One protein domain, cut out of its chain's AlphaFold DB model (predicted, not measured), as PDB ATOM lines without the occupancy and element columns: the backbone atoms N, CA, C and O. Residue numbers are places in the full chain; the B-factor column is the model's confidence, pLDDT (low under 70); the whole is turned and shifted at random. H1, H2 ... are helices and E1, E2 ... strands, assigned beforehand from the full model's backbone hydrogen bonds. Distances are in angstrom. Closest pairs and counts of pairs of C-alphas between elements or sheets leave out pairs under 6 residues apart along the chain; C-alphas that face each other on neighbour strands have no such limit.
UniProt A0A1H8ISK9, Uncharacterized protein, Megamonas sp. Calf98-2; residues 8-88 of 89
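What this domain is: This is residues 8 to 88 of the 89 residues of an uncharacterized protein of Megamonas sp. Calf98-2 (UniProt A0A1H8ISK9). A strongly twisted wall of four strands is covered on one face by residues 63 to 75 of the long helix H3, which runs slantwise over it; residues 76 to 88, of which 76 to 86 belong to H3, stick out as a free arm. The short helix H1 sits beside the strands, near E4, and the short H2 only grazes the sheet. The 81 printed residues include three named helices and four named strands, in the order H1, E1, E2, E3, E4, H2, H3; the sheet, E1 - E2 - E3 - E4, is antiparallel and the class is mixed. The whole is only just compact, close to loose, with a radius of gyration of the C-alphas of 13.8 A and spans of 47 by 32 by 18 A.

Where its parts are: E1 is residues 19 to 24, 15.2 A long, from C-alpha 19 at (49.411, -13.073, 80.366). E2 is residues 27 to 33, 19.7 A, E3 residues 37 to 43, 19.3 A, and E4 residues 48 to 51. H3 is residues 61 to 86, 38.0 A, ending at C-alpha 86 at (26.246, -14.877, 80.546). H1 is residues 10 to 14 and H2 residues 53 to 56.

How they stand to each other: The strands form a meander of hairpins, each strand the antiparallel neighbour of the one before. Within hydrogen-bond range are N 21 and O 29 at 2.9 A, N 30 and O 40 at 2.8 A, and N 41 and O 50 at 3.0 A. H3 is on the sheet at a height of 9.7 A, over E2 and only just slantwise, at 31 degrees to E2 on the local plane; the closest C-alphas of H3 and E1 are Glu 70 and Leu 21, 6.2 A apart. H1 is on the opposite face from H3, over none of the strands. H2 and H3 are close but not clearly touching. Every O i to N i+4 pair is within range in H1 and H3; H2 is too short for one.

The domain as a whole: The C-alphas of Asn 45 and Phe 88, the two farthest apart, are 47.5 A apart. The printed part has no cut, and its links are tight. The mean pLDDT of the printed part is 85.0; residues 54 to 55 and 84 to 88 are under 70.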
ATOM      1  N   PHE A   8      57.431 -17.517  92.567       91.38
ATOM      2  CA  PHE A   8      57.247 -18.749  91.801       91.38
ATOM      3  C   PHE A   8      58.513 -19.108  91.027       91.38
ATOM      4  O   PHE A   8      59.206 -18.240  90.495       91.38
ATOM      5  N   THR A   9      58.823 -20.396  90.947       93.38
ATOM      6  CA  THR A   9      59.736 -20.917  89.924       93.38
ATOM      7  C   THR A   9      59.104 -20.802  88.536       93.38
ATOM      8  O   THR A   9      57.915 -20.518  88.400       93.38
ATOM      9  N   GLU A  10      59.897 -21.018  87.490       92.12
ATOM     10  CA  GLU A  10      59.406 -20.980  86.111       92.12
ATOM     11  C   GLU A  10      58.265 -21.983  85.870       92.12
ATOM     12  O   GLU A  10      57.203 -21.606  85.378       92.12
ATOM     13  N   GLU A  11      58.443 -23.234  86.300       92.56
ATOM     14  CA  GLU A  11      57.432 -24.287  86.154       92.56
ATOM     15  C   GLU A  11      56.140 -23.950  86.911       92.56
ATOM     16  O   GLU A  11      55.044 -24.105  86.375       92.56
ATOM     17  N   GLU A  12      56.253 -23.457  88.148       93.25
ATOM     18  CA  GLU A  12      55.095 -23.050  88.948       93.25
ATOM     19  C   GLU A  12      54.352 -21.880  88.306       93.25
ATOM     20  O   GLU A  12      53.125 -21.887  88.285       93.25
ATOM     21  N   PHE A  13      55.081 -20.907  87.758       93.00
ATOM     22  CA  PHE A  13      54.497 -19.710  87.169       93.00
ATOM     23  C   PHE A  13      53.730 -20.009  85.881       93.00
ATOM     24  O   PHE A  13      52.624 -19.507  85.706       93.00
ATOM     25  N   PHE A  14      54.257 -20.869  85.004       91.31
ATOM     26  CA  PHE A  14      53.560 -21.243  83.767       91.31
ATOM     27  C   PHE A  14      52.262 -22.019  84.010       91.31
ATOM     28  O   PHE A  14      51.335 -21.907  83.209       91.31
ATOM     29  N   ASN A  15      52.152 -22.746  85.126       91.88
ATOM     30  CA  ASN A  15      50.901 -23.400  85.520       91.88
ATOM     31  C   ASN A  15      49.789 -22.405  85.897       91.88
ATOM     32  O   ASN A  15      48.637 -22.813  86.009       91.88
ATOM     33  N   LEU A  16      50.122 -21.128  86.111       89.56
ATOM     34  CA  LEU A  16      49.159 -20.068  86.425       89.56
ATOM     35  C   LEU A  16      48.638 -19.343  85.176       89.56
ATOM     36  O   LEU A  16      47.942 -18.342  85.312       89.56
ATOM     37  N   GLU A  17      49.006 -19.813  83.979       90.69
ATOM     38  CA  GLU A  17      48.585 -19.244  82.692       90.69
ATOM     39  C   GLU A  17      48.817 -17.716  82.604       90.69
ATOM     40  O   GLU A  17      47.885 -16.941  82.371       90.69
ATOM     41  N   PRO A  18      50.067 -17.249  82.804       92.12
ATOM     42  CA  PRO A  18      50.372 -15.827  82.836       92.12
ATOM     43  C   PRO A  18      50.102 -15.165  81.484       92.12
ATOM     44  O   PRO A  18      50.404 -15.710  80.421       92.12
ATOM     45  N   THR A  19      49.610 -13.932  81.534       91.81
ATOM     46  CA  THR A  19      49.411 -13.073  80.366       91.81
ATOM     47  C   THR A  19      50.449 -11.961  80.383       91.81
ATOM     48  O   THR A  19      50.609 -11.268  81.383       91.81
ATOM     49  N   THR A  20      51.177 -11.770  79.289       91.94
ATOM     50  CA  THR A  20      52.118 -10.649  79.171       91.94
ATOM     51  C   THR A  20      51.350  -9.328  79.132       91.94
ATOM     52  O   THR A  20      50.468  -9.178  78.292       91.94
ATOM     53  N   LEU A  21      51.703  -8.385  80.010       90.06
ATOM     54  CA  LEU A  21      51.162  -7.022  79.998       90.06
ATOM     55  C   LEU A  21      52.059  -6.114  79.159       90.06
ATOM     56  O   LEU A  21      51.709  -5.703  78.062       90.06
ATOM     57  N   ILE A  22      53.270  -5.854  79.655       89.50
ATOM     58  CA  ILE A  22      54.182  -4.879  79.057       89.50
ATOM     59  C   ILE A  22      55.640  -5.276  79.259       89.50
ATOM     60  O   ILE A  22      56.012  -5.919  80.241       89.50
ATOM     61  N   GLU A  23      56.487  -4.836  78.337       90.94
ATOM     62  CA  GLU A  23      57.939  -4.903  78.442       90.94
ATOM     63  C   GLU A  23      58.515  -3.500  78.680       90.94
ATOM     64  O   GLU A  23      58.265  -2.567  77.917       90.94
ATOM     65  N   ILE A  24      59.286  -3.341  79.758       85.62
ATOM     66  CA  ILE A  24      59.940  -2.083  80.125       85.62
ATOM     67  C   ILE A  24      61.429  -2.355  80.310       85.62
ATOM     68  O   ILE A  24      61.837  -3.030  81.261       85.62
ATOM     69  N   LYS A  25      62.254  -1.767  79.436       84.69
ATOM     70  CA  LYS A  25      63.707  -2.020  79.386       84.69
ATOM     71  C   LYS A  25      63.941  -3.533  79.220       84.69
ATOM     72  O   LYS A  25      63.361  -4.122  78.323       84.69
ATOM     73  N   ASP A  26      64.722  -4.155  80.100       85.56
ATOM     74  CA  ASP A  26      65.017  -5.597  80.074       85.56
ATOM     75  C   ASP A  26      64.066  -6.425  80.967       85.56
ATOM     76  O   ASP A  26      64.406  -7.518  81.416       85.56
ATOM     77  N   THR A  27      62.906  -5.875  81.344       87.50
ATOM     78  CA  THR A  27      61.937  -6.547  82.224       87.50
ATOM     79  C   THR A  27      60.588  -6.686  81.541       87.50
ATOM     80  O   THR A  27      59.969  -5.689  81.181       87.50
ATOM     81  N   VAL A  28      60.091  -7.917  81.480       90.75
ATOM     82  CA  VAL A  28      58.717  -8.218  81.074       90.75
ATOM     83  C   VAL A  28      57.844  -8.374  82.317       90.75
ATOM     84  O   VAL A  28      58.227  -9.065  83.270       90.75
ATOM     85  N   TYR A  29      56.688  -7.719  82.302       91.75
ATOM     86  CA  TYR A  29      55.664  -7.804  83.333       91.75
ATOM     87  C   TYR A  29      54.500  -8.654  82.842       91.75
ATOM     88  O   TYR A  29      54.042  -8.529  81.705       91.75
ATOM     89  N   PHE A  30      54.009  -9.501  83.732       93.06
ATOM     90  CA  PHE A  30      52.978 -10.486  83.466       93.06
ATOM     91  C   PHE A  30      51.830 -10.298  84.450       93.06
ATOM     92  O   PHE A  30      52.080 -10.150  85.644       93.06
ATOM     93  N   ALA A  31      50.594 -10.352  83.974       91.69
ATOM     94  CA  ALA A  31      49.416 -10.541  84.800       91.69
ATOM     95  C   ALA A  31      49.187 -12.032  85.036       91.69
ATOM     96  O   ALA A  31      49.299 -12.847  84.119       91.69
ATOM     97  N   VAL A  32      48.828 -12.380  86.263       90.12
ATOM     98  CA  VAL A  32      48.345 -13.707  86.630       90.12
ATOM     99  C   VAL A  32      47.019 -13.554  87.347       90.12
ATOM    100  O   VAL A  32      46.880 -12.728  88.255       90.12
ATOM    101  N   GLU A  33      46.059 -14.380  86.956       83.31
ATOM    102  CA  GLU A  33      44.760 -14.449  87.597       83.31
ATOM    103  C   GLU A  33      44.755 -15.521  88.694       83.31
ATOM    104  O   GLU A  33      44.848 -16.716  88.434       83.31
ATOM    105  N   LEU A  34      44.666 -15.068  89.946       80.38
ATOM    106  CA  LEU A  34      44.446 -15.927  91.112       80.38
ATOM    107  C   LEU A  34      43.061 -15.626  91.701       80.38
ATOM    108  O   LEU A  34      42.046 -15.999  91.131       80.38
ATOM    109  N   LEU A  35      43.013 -14.929  92.840       78.44
ATOM    110  CA  LEU A  35      41.782 -14.337  93.378       78.44
ATOM    111  C   LEU A  35      41.523 -12.953  92.779       78.44
ATOM    112  O   LEU A  35      40.391 -12.600  92.474       78.44
ATOM    113  N   GLU A  36      42.595 -12.183  92.617       77.75
ATOM    114  CA  GLU A  36      42.614 -10.871  91.983       77.75
ATOM    115  C   GLU A  36      43.811 -10.833  91.026       77.75
ATOM    116  O   GLU A  36      44.835 -11.469  91.330       77.75
ATOM    117  N   PRO A  37      43.707 -10.124  89.886       83.44
ATOM    118  CA  PRO A  37      44.812  -9.987  88.949       83.44
ATOM    119  C   PRO A  37      46.023  -9.346  89.606       83.44
ATOM    120  O   PRO A  37      45.957  -8.252  90.166       83.44
ATOM    121  N   GLN A  38      47.133 -10.063  89.538       87.06
ATOM    122  CA  GLN A  38      48.387  -9.693  90.169       87.06
ATOM    123  C   GLN A  38      49.481  -9.618  89.121       87.06
ATOM    124  O   GLN A  38      49.483 -10.386  88.160       87.06
ATOM    125  N   ILE A  39      50.430  -8.710  89.326       90.19
ATOM    126  CA  ILE A  39      51.511  -8.494  88.372       90.19
ATOM    127  C   ILE A  39      52.791  -9.127  88.903       90.19
ATOM    128  O   ILE A  39      53.180  -8.911  90.052       90.19
ATOM    129  N   TYR A  40      53.488  -9.845  88.035       92.00
ATOM    130  CA  TYR A  40      54.757 -10.496  88.311       92.00
ATOM    131  C   TYR A  40      55.799 -10.117  87.265       92.00
ATOM    132  O   TYR A  40      55.475  -9.780  86.130       92.00
ATOM    133  N   TYR A  41      57.070 -10.194  87.640       92.00
ATOM    134  CA  TYR A  41      58.193 -10.083  86.713       92.00
ATOM    135  C   TYR A  41      59.241 -11.147  87.033       92.00
ATOM    136  O   TYR A  41      59.331 -11.615  88.170       92.00
ATOM    137  N   TRP A  42      60.052 -11.509  86.044       92.06
ATOM    138  CA  TRP A  42      61.175 -12.421  86.253       92.06
ATOM    139  C   TRP A  42      62.377 -11.693  86.873       92.06
ATOM    140  O   TRP A  42      62.923 -10.760  86.277       92.06
ATOM    141  N   ASP A  43      62.810 -12.124  88.057       89.38
ATOM    142  CA  ASP A  43      64.065 -11.688  88.674       89.38
ATOM    143  C   ASP A  43      65.166 -12.711  88.386       89.38
ATOM    144  O   ASP A  43      65.236 -13.785  88.991       89.38
ATOM    145  N   CYS A  44      66.068 -12.349  87.476       87.19
ATOM    146  CA  CYS A  44      67.189 -13.188  87.067       87.19
ATOM    147  C   CYS A  44      68.194 -13.476  88.195       87.19
ATOM    148  O   CYS A  44      68.878 -14.495  88.141       87.19
ATOM    149  N   ASN A  45      68.278 -12.633  89.232       88.12
ATOM    150  CA  ASN A  45      69.203 -12.857  90.349       88.12
ATOM    151  C   ASN A  45      68.700 -13.962  91.277       88.12
ATOM    152  O   ASN A  45      69.491 -14.723  91.833       88.12
ATOM    153  N   LYS A  46      67.380 -14.026  91.458       87.19
ATOM    154  CA  LYS A  46      66.715 -15.040  92.281       87.19
ATOM    155  C   LYS A  46      66.276 -16.261  91.478       87.19
ATOM    156  O   LYS A  46      65.974 -17.284  92.089       87.19
ATOM    157  N   ASN A  47      66.262 -16.160  90.147       91.25
ATOM    158  CA  ASN A  47      65.747 -17.174  89.230       91.25
ATOM    159  C   ASN A  47      64.284 -17.537  89.551       91.25
ATOM    160  O   ASN A  47      63.939 -18.715  89.681       91.25
ATOM    161  N   LYS A  48      63.455 -16.505  89.766       92.25
ATOM    162  CA  LYS A  48      62.045 -16.625  90.161       92.25
ATOM    163  C   LYS A  48      61.189 -15.493  89.596       92.25
ATOM    164  O   LYS A  48      61.670 -14.376  89.407       92.25
ATOM    165  N   TYR A  49      59.900 -15.766  89.430       92.19
ATOM    166  CA  TYR A  49      58.861 -14.764  89.232       92.19
ATOM    167  C   TYR A  49      58.453 -14.156  90.573       92.19
ATOM    168  O   TYR A  49      58.145 -14.875  91.525       92.19
ATOM    169  N   ILE A  50      58.461 -12.826  90.650       89.25
ATOM    170  CA  ILE A  50      58.227 -12.069  91.885       89.25
ATOM    171  C   ILE A  50      57.121 -11.056  91.656       89.25
ATOM    172  O   ILE A  50      57.075 -10.399  90.615       89.25
ATOM    173  N   HIS A  51      56.256 -10.905  92.656       88.88
ATOM    174  CA  HIS A  51      55.196  -9.912  92.630       88.88
ATOM    175  C   HIS A  51      55.747  -8.481  92.499       88.88
ATOM    176  O   HIS A  51      56.721  -8.096  93.160       88.88
ATOM    177  N   VAL A  52      55.105  -7.664  91.662       83.56
ATOM    178  CA  VAL A  52      55.647  -6.373  91.225       83.56
ATOM    179  C   VAL A  52      55.742  -5.334  92.333       83.56
ATOM    180  O   VAL A  52      56.517  -4.401  92.183       83.56
ATOM    181  N   ILE A  53      55.023  -5.477  93.453       71.94
ATOM    182  CA  ILE A  53      54.911  -4.437  94.499       71.94
ATOM    183  C   ILE A  53      56.264  -3.863  94.940       71.94
ATOM    184  O   ILE A  53      56.378  -2.660  95.163       71.94
ATOM    185  N   TYR A  54      57.311  -4.687  95.013       62.19
ATOM    186  CA  TYR A  54      58.647  -4.219  95.398       62.19
ATOM    187  C   TYR A  54      59.372  -3.441  94.296       62.19
ATOM    188  O   TYR A  54      60.154  -2.543  94.593       62.19
ATOM    189  N   LYS A  55      59.119  -3.779  93.030       67.69
ATOM    190  CA  LYS A  55      59.720  -3.125  91.863       67.69
ATOM    191  C   LYS A  55      58.915  -1.906  91.426       67.69
ATOM    192  O   LYS A  55      59.501  -0.930  90.971       67.69
ATOM    193  N   PHE A  56      57.606  -1.926  91.653       75.25
ATOM    194  CA  PHE A  56      56.672  -0.867  91.303       75.25
ATOM    195  C   PHE A  56      57.093   0.476  91.897       75.25
ATOM    196  O   PHE A  56      57.318   1.422  91.158       75.25
ATOM    197  N   ALA A  57      57.352   0.525  93.208       73.81
ATOM    198  CA  ALA A  57      57.795   1.746  93.888       73.81
ATOM    199  C   ALA A  57      59.180   2.257  93.437       73.81
ATOM    200  O   ALA A  57      59.569   3.368  93.788       73.81
ATOM    201  N   THR A  58      59.949   1.442  92.707       79.94
ATOM    202  CA  THR A  58      61.268   1.813  92.165       79.94
ATOM    203  C   THR A  58      61.226   2.209  90.690       79.94
ATOM    204  O   THR A  58      62.236   2.672  90.159       79.94
ATOM    205  N   LEU A  59      60.089   2.011  90.017       83.19
ATOM    206  CA  LEU A  59      59.882   2.470  88.648       83.19
ATOM    207  C   LEU A  59      59.711   3.989  88.619       83.19
ATOM    208  O   LEU A  59      59.272   4.597  89.591       83.19
ATOM    209  N   GLU A  60      60.045   4.605  87.490       88.25
ATOM    210  CA  GLU A  60      59.715   6.014  87.253       88.25
ATOM    211  C   GLU A  60      58.186   6.153  87.167       88.25
ATOM    212  O   GLU A  60      57.538   5.263  86.615       88.25
ATOM    213  N   ASP A  61      57.618   7.249  87.678       89.12
ATOM    214  CA  ASP A  61      56.161   7.457  87.787       89.12
ATOM    215  C   ASP A  61      55.417   7.164  86.471       89.12
ATOM    216  O   ASP A  61      54.413   6.463  86.455       89.12
ATOM    217  N   PHE A  62      55.988   7.582  85.338       90.19
ATOM    218  CA  PHE A  62      55.446   7.293  84.008       90.19
ATOM    219  C   PHE A  62      55.248   5.789  83.732       90.19
ATOM    220  O   PHE A  62      54.247   5.382  83.152       90.19
ATOM    221  N   TRP A  63      56.200   4.950  84.146       88.12
ATOM    222  CA  TRP A  63      56.124   3.498  83.963       88.12
ATOM    223  C   TRP A  63      55.185   2.834  84.966       88.12
ATOM    224  O   TRP A  63      54.594   1.803  84.648       88.12
ATOM    225  N   GLN A  64      55.055   3.412  86.163       87.81
ATOM    226  CA  GLN A  64      54.063   2.981  87.144       87.81
ATOM    227  C   GLN A  64      52.649   3.174  86.590       87.81
ATOM    228  O   GLN A  64      51.863   2.229  86.603       87.81
ATOM    229  N   ASP A  65      52.366   4.358  86.041       89.81
ATOM    230  CA  ASP A  65      51.059   4.699  85.474       89.81
ATOM    231  C   ASP A  65      50.687   3.775  84.308       89.81
ATOM    232  O   ASP A  65      49.590   3.219  84.295       89.81
ATOM    233  N   ILE A  66      51.615   3.537  83.372       89.69
ATOM    234  CA  ILE A  66      51.368   2.625  82.243       89.69
ATOM    235  C   ILE A  66      51.065   1.210  82.735       89.69
ATOM    236  O   ILE A  66      50.127   0.582  82.262       89.69
ATOM    237  N   LEU A  67      51.838   0.696  83.693       88.19
ATOM    238  CA  LEU A  67      51.630  -0.663  84.181       88.19
ATOM    239  C   LEU A  67      50.269  -0.826  84.881       88.19
ATOM    240  O   LEU A  67      49.645  -1.879  84.759       88.19
ATOM    241  N   LEU A  68      49.813   0.199  85.609       87.81
ATOM    242  CA  LEU A  68      48.477   0.204  86.206       87.81
ATOM    243  C   LEU A  68      47.383   0.253  85.138       87.81
ATOM    244  O   LEU A  68      46.412  -0.489  85.256       87.81
ATOM    245  N   GLN A  69      47.563   1.071  84.098       90.44
ATOM    246  CA  GLN A  69      46.615   1.152  82.989       90.44
ATOM    247  C   GLN A  69      46.480  -0.196  82.268       90.44
ATOM    248  O   GLN A  69      45.367  -0.671  82.075       90.44
ATOM    249  N   GLU A  70      47.593  -0.856  81.936       89.31
ATOM    250  CA  GLU A  70      47.580  -2.180  81.292       89.31
ATOM    251  C   GLU A  70      46.861  -3.232  82.153       89.31
ATOM    252  O   GLU A  70      46.124  -4.077  81.642       89.31
ATOM    253  N   LEU A  71      47.038  -3.181  83.480       87.56
ATOM    254  CA  LEU A  71      46.334  -4.079  84.396       87.56
ATOM    255  C   LEU A  71      44.825  -3.793  84.440       87.56
ATOM    256  O   LEU A  71      44.032  -4.735  84.498       87.56
ATOM    257  N   GLU A  72      44.428  -2.521  84.428       88.81
ATOM    258  CA  GLU A  72      43.022  -2.105  84.397       88.81
ATOM    259  C   GLU A  72      42.346  -2.535  83.088       88.81
ATOM    260  O   GLU A  72      41.267  -3.130  83.114       88.81
ATOM    261  N   GLU A  73      43.011  -2.336  81.948       89.12
ATOM    262  CA  GLU A  73      42.530  -2.789  80.639       89.12
ATOM    263  C   GLU A  73      42.385  -4.316  80.595       89.12
ATOM    264  O   GLU A  73      41.345  -4.829  80.171       89.12
ATOM    265  N   TYR A  74      43.371  -5.056  81.111       87.75
ATOM    266  CA  TYR A  74      43.291  -6.513  81.242       87.75
ATOM    267  C   TYR A  74      42.084  -6.953  82.087       87.75
ATOM    268  O   TYR A  74      41.344  -7.860  81.697       87.75
ATOM    269  N   GLN A  75      41.853  -6.294  83.227       85.94
ATOM    270  CA  GLN A  75      40.701  -6.564  84.087       85.94
ATOM    271  C   GLN A  75      39.377  -6.309  83.366       85.94
ATOM    272  O   GLN A  75      38.464  -7.132  83.453       85.94
ATOM    273  N   GLN A  76      39.273  -5.199  82.638       86.50
ATOM    274  CA  GLN A  76      38.056  -4.832  81.927       86.50
ATOM    275  C   GLN A  76      37.734  -5.816  80.797       86.50
ATOM    276  O   GLN A  76      36.616  -6.324  80.751       86.50
ATOM    277  N   VAL A  77      38.713  -6.154  79.951       85.31
ATOM    278  CA  VAL A  77      38.526  -7.126  78.856       85.31
ATOM    279  C   VAL A  77      38.069  -8.479  79.399       85.31
ATOM    280  O   VAL A  77      37.207  -9.134  78.807       85.31
ATOM    281  N   ARG A  78      38.611  -8.908  80.544       83.50
ATOM    282  CA  ARG A  78      38.179 -10.148  81.194       83.50
ATOM    283  C   ARG A  78      36.731 -10.059  81.671       83.50
ATOM    284  O   ARG A  78      35.949 -10.952  81.356       83.50
ATOM    285  N   LEU A  79      36.368  -8.995  82.388       83.56
ATOM    286  CA  LEU A  79      35.000  -8.796  82.878       83.56
ATOM    287  C   LEU A  79      33.989  -8.773  81.726       83.56
ATOM    288  O   LEU A  79      32.951  -9.423  81.810       83.56
ATOM    289  N   GLU A  80      34.314  -8.102  80.621       84.38
ATOM    290  CA  GLU A  80      33.482  -8.092  79.413       84.38
ATOM    291  C   GLU A  80      33.373  -9.485  78.775       84.38
ATOM    292  O   GLU A  80      32.313  -9.859  78.274       84.38
ATOM    293  N   ALA A  81      34.443 -10.283  78.791       81.62
ATOM    294  CA  ALA A  81      34.419 -11.655  78.290       81.62
ATOM    295  C   ALA A  81      33.609 -12.607  79.189       81.62
ATOM    296  O   ALA A  81      33.021 -13.568  78.688       81.62
ATOM    297  N   GLU A  82      33.577 -12.371  80.500       78.88
ATOM    298  CA  GLU A  82      32.736 -13.108  81.450       78.88
ATOM    299  C   GLU A  82      31.256 -12.725  81.310       78.88
ATOM    300  O   GLU A  82      30.400 -13.609  81.259       78.88
ATOM    301  N   ASP A  83      30.956 -11.432  81.163       72.88
ATOM    302  CA  ASP A  83      29.597 -10.912  80.972       72.88
ATOM    303  C   ASP A  83      28.996 -11.385  79.637       72.88
ATOM    304  O   ASP A  83      27.907 -11.957  79.598       72.88
ATOM    305  N   ASN A  84      29.774 -11.326  78.549       68.38
ATOM    306  CA  ASN A  84      29.353 -11.868  77.253       68.38
ATOM    307  C   ASN A  84      29.103 -13.386  77.276       68.38
ATOM    308  O   ASN A  84      28.360 -13.887  76.436       68.38
ATOM    309  N   LYS A  85      29.699 -14.150  78.202       61.31
ATOM    310  CA  LYS A  85      29.368 -15.579  78.367       61.31
ATOM    311  C   LYS A  85      28.019 -15.788  79.067       61.31
ATOM    312  O   LYS A  85      27.416 -16.841  78.867       61.31
ATOM    313  N   MET A  86      27.546 -14.827  79.863       58.88
ATOM    314  CA  MET A  86      26.246 -14.877  80.546       58.88
ATOM    315  C   MET A  86      25.075 -14.505  79.623       58.88
ATOM    316  O   MET A  86      23.987 -15.041  79.804       58.88
ATOM    317  N   ASP A  87      25.297 -13.670  78.603       52.25
ATOM    318  CA  ASP A  87      24.261 -13.240  77.640       52.25
ATOM    319  C   ASP A  87      23.831 -14.333  76.628       52.25
ATOM    320  O   ASP A  87      22.905 -14.147  75.839       52.25
ATOM    321  N   PHE A  88      24.482 -15.503  76.641       47.31
ATOM    322  CA  PHE A  88      24.175 -16.639  75.755       47.31
ATOM    323  C   PHE A  88      23.352 -17.770  76.411       47.31
ATOM    324  O   PHE A  88      23.257 -18.854  75.824       47.31
TER     325      PHE A  88